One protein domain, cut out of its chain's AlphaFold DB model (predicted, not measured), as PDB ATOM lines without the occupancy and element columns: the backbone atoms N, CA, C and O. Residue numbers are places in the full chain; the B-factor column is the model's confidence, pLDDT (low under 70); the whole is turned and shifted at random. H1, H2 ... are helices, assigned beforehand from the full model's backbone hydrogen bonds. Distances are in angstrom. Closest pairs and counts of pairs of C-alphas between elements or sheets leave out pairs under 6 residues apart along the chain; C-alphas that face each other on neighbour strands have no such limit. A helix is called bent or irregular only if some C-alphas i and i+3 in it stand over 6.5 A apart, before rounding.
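What this domain is: This is residues 37 to 94 of the 99 residues of an uncharacterized protein of Kocuria flava (UniProt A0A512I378). A loose, open frame of three helices: the short H1 and the longer H2 stand crosswise at well-separated places along the long helix H3, H2 at its first turn and H1 beside residues 85 to 89. The stretch between H1 and H2 swings wide of H3 as a long bow, and residues 46 to 54 stick out free of the rest. The 58 printed residues hold three named helices, in the order H1, H2, H3, and no named strand, and the class is all helix. The whole is loose, with a radius of gyration of the C-alphas of 13.1 A, and it spans 34 by 23 by 20 A.

How they stand to each other: H1, residues 39 to 46, touches H3, residues 76 to 94, which meets it with residues 85 to 89 alone. Their closest C-alphas, those of Trp 40 and Trp 85, are 6.1 A apart, and their lines are about perpendicular at 73 degrees. H1 and H2, residues 59 to 71, are apart. H2 touches H3 with residues 65 to 69 alone, and H3 touches H2 with residues 76 to 79 alone. The closest C-alphas of these two are those of Ala 69 and Gln 76, 5.4 A apart, and their lines are about perpendicular at 85 degrees. In H1 and H2 every O i to N i+4 pair is within hydrogen-bond range; in H3 12 of 15 are.

Where its parts are: H1 begins with C-alpha 39 at (-31.295, -81.715, -50.782) and is 10.8 A long from first to last C-alpha. H2 begins with C-alpha 59 at (-1.936, -74.211, -38.535) and is 18.3 A long. H3, the longest helix with 19 residues, measures 27.3 A and ends with C-alpha 94 at (-36.192, -82.170, -41.706). H3 has a kink of 43 degrees near residue 88. It is irregular, with C-alphas 91 and 94 7.9 A apart, and its line is a rough one.

The domain as a whole: The two C-alphas farthest apart are those of Asn 46 and Thr 60, at 35.4 A. The link from H1 to H2, residues 47 to 58, is long, and its C-alphas lie 10 to 18 A from the mean of the C-alphas. The link from H2 to H3, of 4 residues, is tight. Without the stretch that stands free, residues 46 to 54, the body of 49 residues spans 35 by 21 by 14 A. The printed part has no cut. Its mean pLDDT is 91.2, and no printed residue is under 70; H1 has a mean of 84.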
ATOM      1  N   LEU A  37     -31.402 -83.653 -57.457       78.56
ATOM      2  CA  LEU A  37     -30.295 -83.039 -56.733       78.56
ATOM      3  C   LEU A  37     -30.356 -83.403 -55.249       78.56
ATOM      4  O   LEU A  37     -31.430 -83.376 -54.638       78.56
ATOM      5  N   LYS A  38     -29.179 -83.626 -54.649       84.38
ATOM      6  CA  LYS A  38     -29.044 -83.757 -53.193       84.38
ATOM      7  C   LYS A  38     -29.753 -82.570 -52.504       84.38
ATOM      8  O   LYS A  38     -29.637 -81.445 -53.004       84.38
ATOM      9  N   PRO A  39     -30.455 -82.766 -51.370       81.00
ATOM     10  CA  PRO A  39     -31.295 -81.715 -50.782       81.00
ATOM     11  C   PRO A  39     -30.547 -80.404 -50.495       81.00
ATOM     12  O   PRO A  39     -31.043 -79.325 -50.819       81.00
ATOM     13  N   TRP A  40     -29.300 -80.472 -50.029       82.88
ATOM     14  CA  TRP A  40     -28.486 -79.277 -49.806       82.88
ATOM     15  C   TRP A  40     -28.078 -78.548 -51.102       82.88
ATOM     16  O   TRP A  40     -27.999 -77.320 -51.125       82.88
ATOM     17  N   LYS A  41     -27.906 -79.266 -52.224       85.94
ATOM     18  CA  LYS A  41     -27.696 -78.650 -53.550       85.94
ATOM     19  C   LYS A  41     -28.960 -77.940 -54.036       85.94
ATOM     20  O   LYS A  41     -28.862 -76.898 -54.684       85.94
ATOM     21  N   ARG A  42     -30.148 -78.449 -53.683       85.00
ATOM     22  CA  ARG A  42     -31.426 -77.756 -53.935       85.00
ATOM     23  C   ARG A  42     -31.518 -76.458 -53.131       85.00
ATOM     24  O   ARG A  42     -31.864 -75.430 -53.708       85.00
ATOM     25  N   ARG A  43     -31.114 -76.464 -51.852       85.38
ATOM     26  CA  ARG A  43     -31.025 -75.240 -51.023       85.38
ATOM     27  C   ARG A  43     -30.108 -74.195 -51.649       85.38
ATOM     28  O   ARG A  43     -30.484 -73.033 -51.743       85.38
ATOM     29  N   ALA A  44     -28.935 -74.611 -52.120       84.50
ATOM     30  CA  ALA A  44     -27.971 -73.707 -52.742       84.50
ATOM     31  C   ALA A  44     -28.458 -73.094 -54.069       84.50
ATOM     32  O   ALA A  44     -28.000 -72.006 -54.425       84.50
ATOM     33  N   ARG A  45     -29.350 -73.789 -54.792       84.12
ATOM     34  CA  ARG A  45     -29.949 -73.330 -56.056       84.12
ATOM     35  C   ARG A  45     -31.087 -72.331 -55.837       84.12
ATOM     36  O   ARG A  45     -31.148 -71.340 -56.552       84.12
ATOM     37  N   ASN A  46     -31.962 -72.597 -54.869       80.00
ATOM     38  CA  ASN A  46     -33.178 -71.804 -54.650       80.00
ATOM     39  C   ASN A  46     -32.979 -70.650 -53.653       80.00
ATOM     40  O   ASN A  46     -33.756 -69.700 -53.633       80.00
ATOM     41  N   GLY A  47     -31.956 -70.732 -52.800       78.50
ATOM     42  CA  GLY A  47     -31.694 -69.740 -51.764       78.50
ATOM     43  C   GLY A  47     -31.014 -68.475 -52.289       78.50
ATOM     44  O   GLY A  47     -30.055 -68.538 -53.061       78.50
ATOM     45  N   ALA A  48     -31.455 -67.313 -51.796       82.00
ATOM     46  CA  ALA A  48     -30.735 -66.057 -51.988       82.00
ATOM     47  C   ALA A  48     -29.325 -66.150 -51.376       82.00
ATOM     48  O   ALA A  48     -29.144 -66.647 -50.262       82.00
ATOM     49  N   LYS A  49     -28.314 -65.661 -52.102       81.56
ATOM     50  CA  LYS A  49     -26.930 -65.643 -51.616       81.56
ATOM     51  C   LYS A  49     -26.788 -64.612 -50.496       81.56
ATOM     52  O   LYS A  49     -27.187 -63.461 -50.648       81.56
ATOM     53  N   VAL A  50     -26.188 -65.027 -49.385       85.31
ATOM     54  CA  VAL A  50     -25.871 -64.170 -48.234       85.31
ATOM     55  C   VAL A  50     -24.359 -64.075 -48.045       85.31
ATOM     56  O   VAL A  50     -23.610 -64.893 -48.582       85.31
ATOM     57  N   LYS A  51     -23.897 -63.075 -47.285       84.00
ATOM     58  CA  LYS A  51     -22.479 -62.977 -46.909       84.00
ATOM     59  C   LYS A  51     -22.075 -64.215 -46.100       84.00
ATOM     60  O   LYS A  51     -22.801 -64.626 -45.198       84.00
ATOM     61  N   GLY A  52     -20.930 -64.798 -46.452       79.19
ATOM     62  CA  GLY A  52     -20.391 -65.987 -45.795       79.19
ATOM     63  C   GLY A  52     -19.813 -65.702 -44.408       79.19
ATOM     64  O   GLY A  52     -19.577 -64.551 -44.033       79.19
ATOM     65  N   TYR A  53     -19.569 -66.774 -43.652       83.94
ATOM     66  CA  TYR A  53     -18.860 -66.727 -42.374       83.94
ATOM     67  C   TYR A  53     -17.352 -66.930 -42.587       83.94
ATOM     68  O   TYR A  53     -16.948 -67.734 -43.426       83.94
ATOM     69  N   ASN A  54     -16.515 -66.245 -41.802       85.88
ATOM     70  CA  ASN A  54     -15.068 -66.468 -41.818       85.88
ATOM     71  C   ASN A  54     -14.719 -67.741 -41.043       85.88
ATOM     72  O   ASN A  54     -14.832 -67.778 -39.817       85.88
ATOM     73  N   PHE A  55     -14.266 -68.775 -41.746       86.75
ATOM     74  CA  PHE A  55     -13.852 -70.030 -41.131       86.75
ATOM     75  C   PHE A  55     -12.467 -69.879 -40.484       86.75
ATOM     76  O   PHE A  55     -11.502 -69.520 -41.153       86.75
ATOM     77  N   ARG A  56     -12.373 -70.109 -39.167       91.44
ATOM     78  CA  ARG A  56     -11.115 -70.013 -38.411       91.44
ATOM     79  C   ARG A  56     -10.555 -71.399 -38.132       91.44
ATOM     80  O   ARG A  56     -11.295 -72.297 -37.743       91.44
ATOM     81  N   PHE A  57      -9.243 -71.527 -38.252       93.75
ATOM     82  CA  PHE A  57      -8.500 -72.754 -37.994       93.75
ATOM     83  C   PHE A  57      -7.101 -72.424 -37.469       93.75
ATOM     84  O   PHE A  57      -6.596 -71.317 -37.660       93.75
ATOM     85  N   ASN A  58      -6.476 -73.388 -36.799       97.69
ATOM     86  CA  ASN A  58      -5.055 -73.320 -36.467       97.69
ATOM     87  C   ASN A  58      -4.189 -73.863 -37.626       97.69
ATOM     88  O   ASN A  58      -4.700 -74.362 -38.630       97.69
ATOM     89  N   ASN A  59      -2.864 -73.793 -37.479       98.06
ATOM     90  CA  ASN A  59      -1.936 -74.211 -38.535       98.06
ATOM     91  C   ASN A  59      -2.052 -75.701 -38.894       98.06
ATOM     92  O   ASN A  59      -1.923 -76.051 -40.065       98.06
ATOM     93  N   THR A  60      -2.313 -76.582 -37.921       97.94
ATOM     94  CA  THR A  60      -2.420 -78.027 -38.184       97.94
ATOM     95  C   THR A  60      -3.704 -78.362 -38.939       97.94
ATOM     96  O   THR A  60      -3.676 -79.137 -39.891       97.94
ATOM     97  N   GLN A  61      -4.814 -77.714 -38.588       97.38
ATOM     98  CA  GLN A  61      -6.080 -77.810 -39.311       97.38
ATOM     99  C   GLN A  61      -5.972 -77.243 -40.733       97.38
ATOM    100  O   GLN A  61      -6.508 -77.841 -41.662       97.38
ATOM    101  N   HIS A  62      -5.249 -76.134 -40.926       96.75
ATOM    102  CA  HIS A  62      -5.008 -75.584 -42.264       96.75
ATOM    103  C   HIS A  62      -4.212 -76.548 -43.148       96.75
ATOM    104  O   HIS A  62      -4.564 -76.754 -44.306       96.75
ATOM    105  N   ALA A  63      -3.154 -77.154 -42.602       97.94
ATOM    106  CA  ALA A  63      -2.340 -78.124 -43.327       97.94
ATOM    107  C   ALA A  63      -3.162 -79.351 -43.748       97.94
ATOM    108  O   ALA A  63      -3.061 -79.789 -44.890       97.94
ATOM    109  N   LEU A  64      -4.026 -79.852 -42.856       97.88
ATOM    110  CA  LEU A  64      -4.954 -80.937 -43.179       97.88
ATOM    111  C   LEU A  64      -5.920 -80.544 -44.305       97.88
ATOM    112  O   LEU A  64      -6.140 -81.325 -45.225       97.88
ATOM    113  N   LEU A  65      -6.477 -79.332 -44.240       96.50
ATOM    114  CA  LEU A  65      -7.408 -78.836 -45.250       96.50
ATOM    115  C   LEU A  65      -6.738 -78.679 -46.624       96.50
ATOM    116  O   LEU A  65      -7.343 -79.039 -47.629       96.50
ATOM    117  N   ASN A  66      -5.497 -78.185 -46.669       97.50
ATOM    118  CA  ASN A  66      -4.699 -78.114 -47.899       97.50
ATOM    119  C   ASN A  66      -4.460 -79.497 -48.492       97.50
ATOM    120  O   ASN A  66      -4.768 -79.719 -49.656       97.50
ATOM    121  N   TYR A  67      -3.971 -80.431 -47.675       98.38
ATOM    122  CA  TYR A  67      -3.691 -81.789 -48.125       98.38
ATOM    123  C   TYR A  67      -4.936 -82.464 -48.712       98.38
ATOM    124  O   TYR A  67      -4.875 -83.056 -49.785       98.38
ATOM    125  N   ALA A  68      -6.082 -82.349 -48.036       98.06
ATOM    126  CA  ALA A  68      -7.332 -82.930 -48.517       98.06
ATOM    127  C   ALA A  68      -7.818 -82.270 -49.820       98.06
ATOM    128  O   ALA A  68      -8.252 -82.962 -50.735       98.06
ATOM    129  N   ALA A  69      -7.706 -80.942 -49.929       97.56
ATOM    130  CA  ALA A  69      -8.073 -80.212 -51.140       97.56
ATOM    131  C   ALA A  69      -7.204 -80.613 -52.346       97.56
ATOM    132  O   ALA A  69      -7.730 -80.803 -53.440       97.56
ATOM    133  N   GLU A  70      -5.896 -80.794 -52.137       97.81
ATOM    134  CA  GLU A  70      -4.964 -81.287 -53.157       97.81
ATOM    135  C   GLU A  70      -5.263 -82.738 -53.552       97.81
ATOM    136  O   GLU A  70      -5.298 -83.060 -54.737       97.81
ATOM    137  N   ALA A  71      -5.521 -83.611 -52.574       97.94
ATOM    138  CA  ALA A  71      -5.819 -85.021 -52.822       97.94
ATOM    139  C   ALA A  71      -7.123 -85.228 -53.615       97.94
ATOM    140  O   ALA A  71      -7.219 -86.167 -54.403       97.94
ATOM    141  N   GLU A  72      -8.118 -84.361 -53.412       95.94
ATOM    142  CA  GLU A  72      -9.417 -84.412 -54.097       95.94
ATOM    143  C   GLU A  72      -9.500 -83.508 -55.342       95.94
ATOM    144  O   GLU A  72     -10.573 -83.398 -55.940       95.94
ATOM    145  N   ASP A  73      -8.395 -82.859 -55.733       96.62
ATOM    146  CA  ASP A  73      -8.319 -81.890 -56.842       96.62
ATOM    147  C   ASP A  73      -9.464 -80.857 -56.795       96.62
ATOM    148  O   ASP A  73     -10.256 -80.659 -57.725       96.62
ATOM    149  N   THR A  74      -9.629 -80.230 -55.629       96.19
ATOM    150  CA  THR A  74     -10.747 -79.324 -55.370       96.19
ATOM    151  C   THR A  74     -10.346 -78.118 -54.528       96.19
ATOM    152  O   THR A  74      -9.271 -78.064 -53.945       96.19
ATOM    153  N   SER A  75     -11.205 -77.096 -54.463       96.25
ATOM    154  CA  SER A  75     -10.934 -75.936 -53.609       96.25
ATOM    155  C   SER A  75     -11.299 -76.232 -52.155       96.25
ATOM    156  O   SER A  75     -12.295 -76.901 -51.882       96.25
ATOM    157  N   GLN A  76     -10.557 -75.657 -51.205       94.62
ATOM    158  CA  GLN A  76     -10.864 -75.775 -49.773       94.62
ATOM    159  C   GLN A  76     -12.323 -75.414 -49.450       94.62
ATOM    160  O   GLN A  76     -12.978 -76.094 -48.666       94.62
ATOM    161  N   GLN A  77     -12.847 -74.350 -50.071       92.25
ATOM    162  CA  GLN A  77     -14.236 -73.936 -49.885       92.25
ATOM    163  C   GLN A  77     -15.201 -75.034 -50.342       92.25
ATOM    164  O   GLN A  77     -16.111 -75.391 -49.600       92.25
ATOM    165  N   LYS A  78     -14.996 -75.585 -51.544       92.69
ATOM    166  CA  LYS A  78     -15.857 -76.638 -52.089       92.69
ATOM    167  C   LYS A  78     -15.783 -77.913 -51.250       92.69
ATOM    168  O   LYS A  78     -16.819 -78.525 -51.008       92.69
ATOM    169  N   LEU A  79     -14.593 -78.263 -50.763       95.19
ATOM    170  CA  LEU A  79     -14.392 -79.381 -49.847       95.19
ATOM    171  C   LEU A  79     -15.195 -79.186 -48.553       95.19
ATOM    172  O   LEU A  79     -15.965 -80.058 -48.163       95.19
ATOM    173  N   ILE A  80     -15.082 -78.013 -47.918       93.62
ATOM    174  CA  ILE A  80     -15.855 -77.686 -46.711       93.62
ATOM    175  C   ILE A  80     -17.357 -77.759 -46.998       93.62
ATOM    176  O   ILE A  80     -18.096 -78.322 -46.198       93.62
ATOM    177  N   GLU A  81     -17.824 -77.222 -48.123       91.69
ATOM    178  CA  GLU A  81     -19.239 -77.271 -48.499       91.69
ATOM    179  C   GLU A  81     -19.743 -78.715 -48.671       91.69
ATOM    180  O   GLU A  81     -20.774 -79.076 -48.098       91.69
ATOM    181  N   GLU A  82     -19.019 -79.559 -49.410       92.94
ATOM    182  CA  GLU A  82     -19.385 -80.967 -49.633       92.94
ATOM    183  C   GLU A  82     -19.282 -81.815 -48.354       92.94
ATOM    184  O   GLU A  82     -19.986 -82.813 -48.245       92.94
ATOM    185  N   LEU A  83     -18.485 -81.415 -47.358       93.50
ATOM    186  CA  LEU A  83     -18.428 -82.087 -46.054       93.50
ATOM    187  C   LEU A  83     -19.507 -81.589 -45.080       93.50
ATOM    188  O   LEU A  83     -20.168 -82.384 -44.411       93.50
ATOM    189  N   VAL A  84     -19.702 -80.274 -44.978       94.12
ATOM    190  CA  VAL A  84     -20.565 -79.654 -43.961       94.12
ATOM    191  C   VAL A  84     -22.039 -79.768 -44.329       94.12
ATOM    192  O   VAL A  84     -22.859 -80.116 -43.477       94.12
ATOM    193  N   TRP A  85     -22.408 -79.480 -45.581       93.38
ATOM    194  CA  TRP A  85     -23.819 -79.405 -45.952       93.38
ATOM    195  C   TRP A  85     -24.566 -80.738 -45.853       93.38
ATOM    196  O   TRP A  85     -25.685 -80.719 -45.336       93.38
ATOM    197  N   PRO A  86     -24.004 -81.892 -46.268       93.69
ATOM    198  CA  PRO A  86     -24.669 -83.174 -46.059       93.69
ATOM    199  C   PRO A  86     -24.922 -83.476 -44.582       93.69
ATOM    200  O   PRO A  86     -26.021 -83.897 -44.238       93.69
ATOM    201  N   VAL A  87     -23.948 -83.198 -43.709       95.31
ATOM    202  CA  VAL A  87     -24.072 -83.441 -42.264       95.31
ATOM    203  C   VAL A  87     -25.146 -82.546 -41.644       95.31
ATOM    204  O   VAL A  87     -25.926 -82.995 -40.805       95.31
ATOM    205  N   LEU A  88     -25.222 -81.276 -42.056       94.69
ATOM    206  CA  LEU A  88     -26.281 -80.375 -41.599       94.69
ATOM    207  C   LEU A  88     -27.660 -80.807 -42.101       94.69
ATOM    208  O   LEU A  88     -28.631 -80.729 -41.351       94.69
ATOM    209  N   GLU A  89     -27.753 -81.279 -43.344       93.25
ATOM    210  CA  GLU A  89     -29.004 -81.782 -43.906       93.25
ATOM    211  C   GLU A  89     -29.485 -83.038 -43.175       93.25
ATOM    212  O   GLU A  89     -30.659 -83.130 -42.828       93.25
ATOM    213  N   GLU A  90     -28.580 -83.972 -42.884       92.81
ATOM    214  CA  GLU A  90     -28.890 -85.186 -42.132       92.81
ATOM    215  C   GLU A  90     -29.402 -84.861 -40.723       92.81
ATOM    216  O   GLU A  90     -30.402 -85.419 -40.276       92.81
ATOM    217  N   ARG A  91     -28.753 -83.918 -40.028       95.94
ATOM    218  CA  ARG A  91     -29.082 -83.587 -38.633       95.94
ATOM    219  C   ARG A  91     -30.275 -82.650 -38.476       95.94
ATOM    220  O   ARG A  91     -30.995 -82.744 -37.485       95.94
ATOM    221  N   TYR A  92     -30.462 -81.714 -39.404       95.00
ATOM    222  CA  TYR A  92     -31.395 -80.594 -39.235       95.00
ATOM    223  C   TYR A  92     -32.303 -80.349 -40.442       95.00
ATOM    224  O   TYR A  92     -33.241 -79.559 -40.337       95.00
ATOM    225  N   GLY A  93     -32.076 -81.017 -41.576       90.75
ATOM    226  CA  GLY A  93     -32.788 -80.757 -42.829       90.75
ATOM    227  C   GLY A  93     -34.300 -80.952 -42.733       90.75
ATOM    228  O   GLY A  93     -35.049 -80.167 -43.309       90.75
ATOM    229  N   GLN A  94     -34.760 -81.927 -41.940       90.12
ATOM    230  CA  GLN A  94     -36.192 -82.170 -41.706       90.12
ATOM    231  C   GLN A  94     -36.876 -81.027 -40.943       90.12
ATOM    232  O   GLN A  94     -38.052 -80.751 -41.164       90.12
TER     233      GLN A  94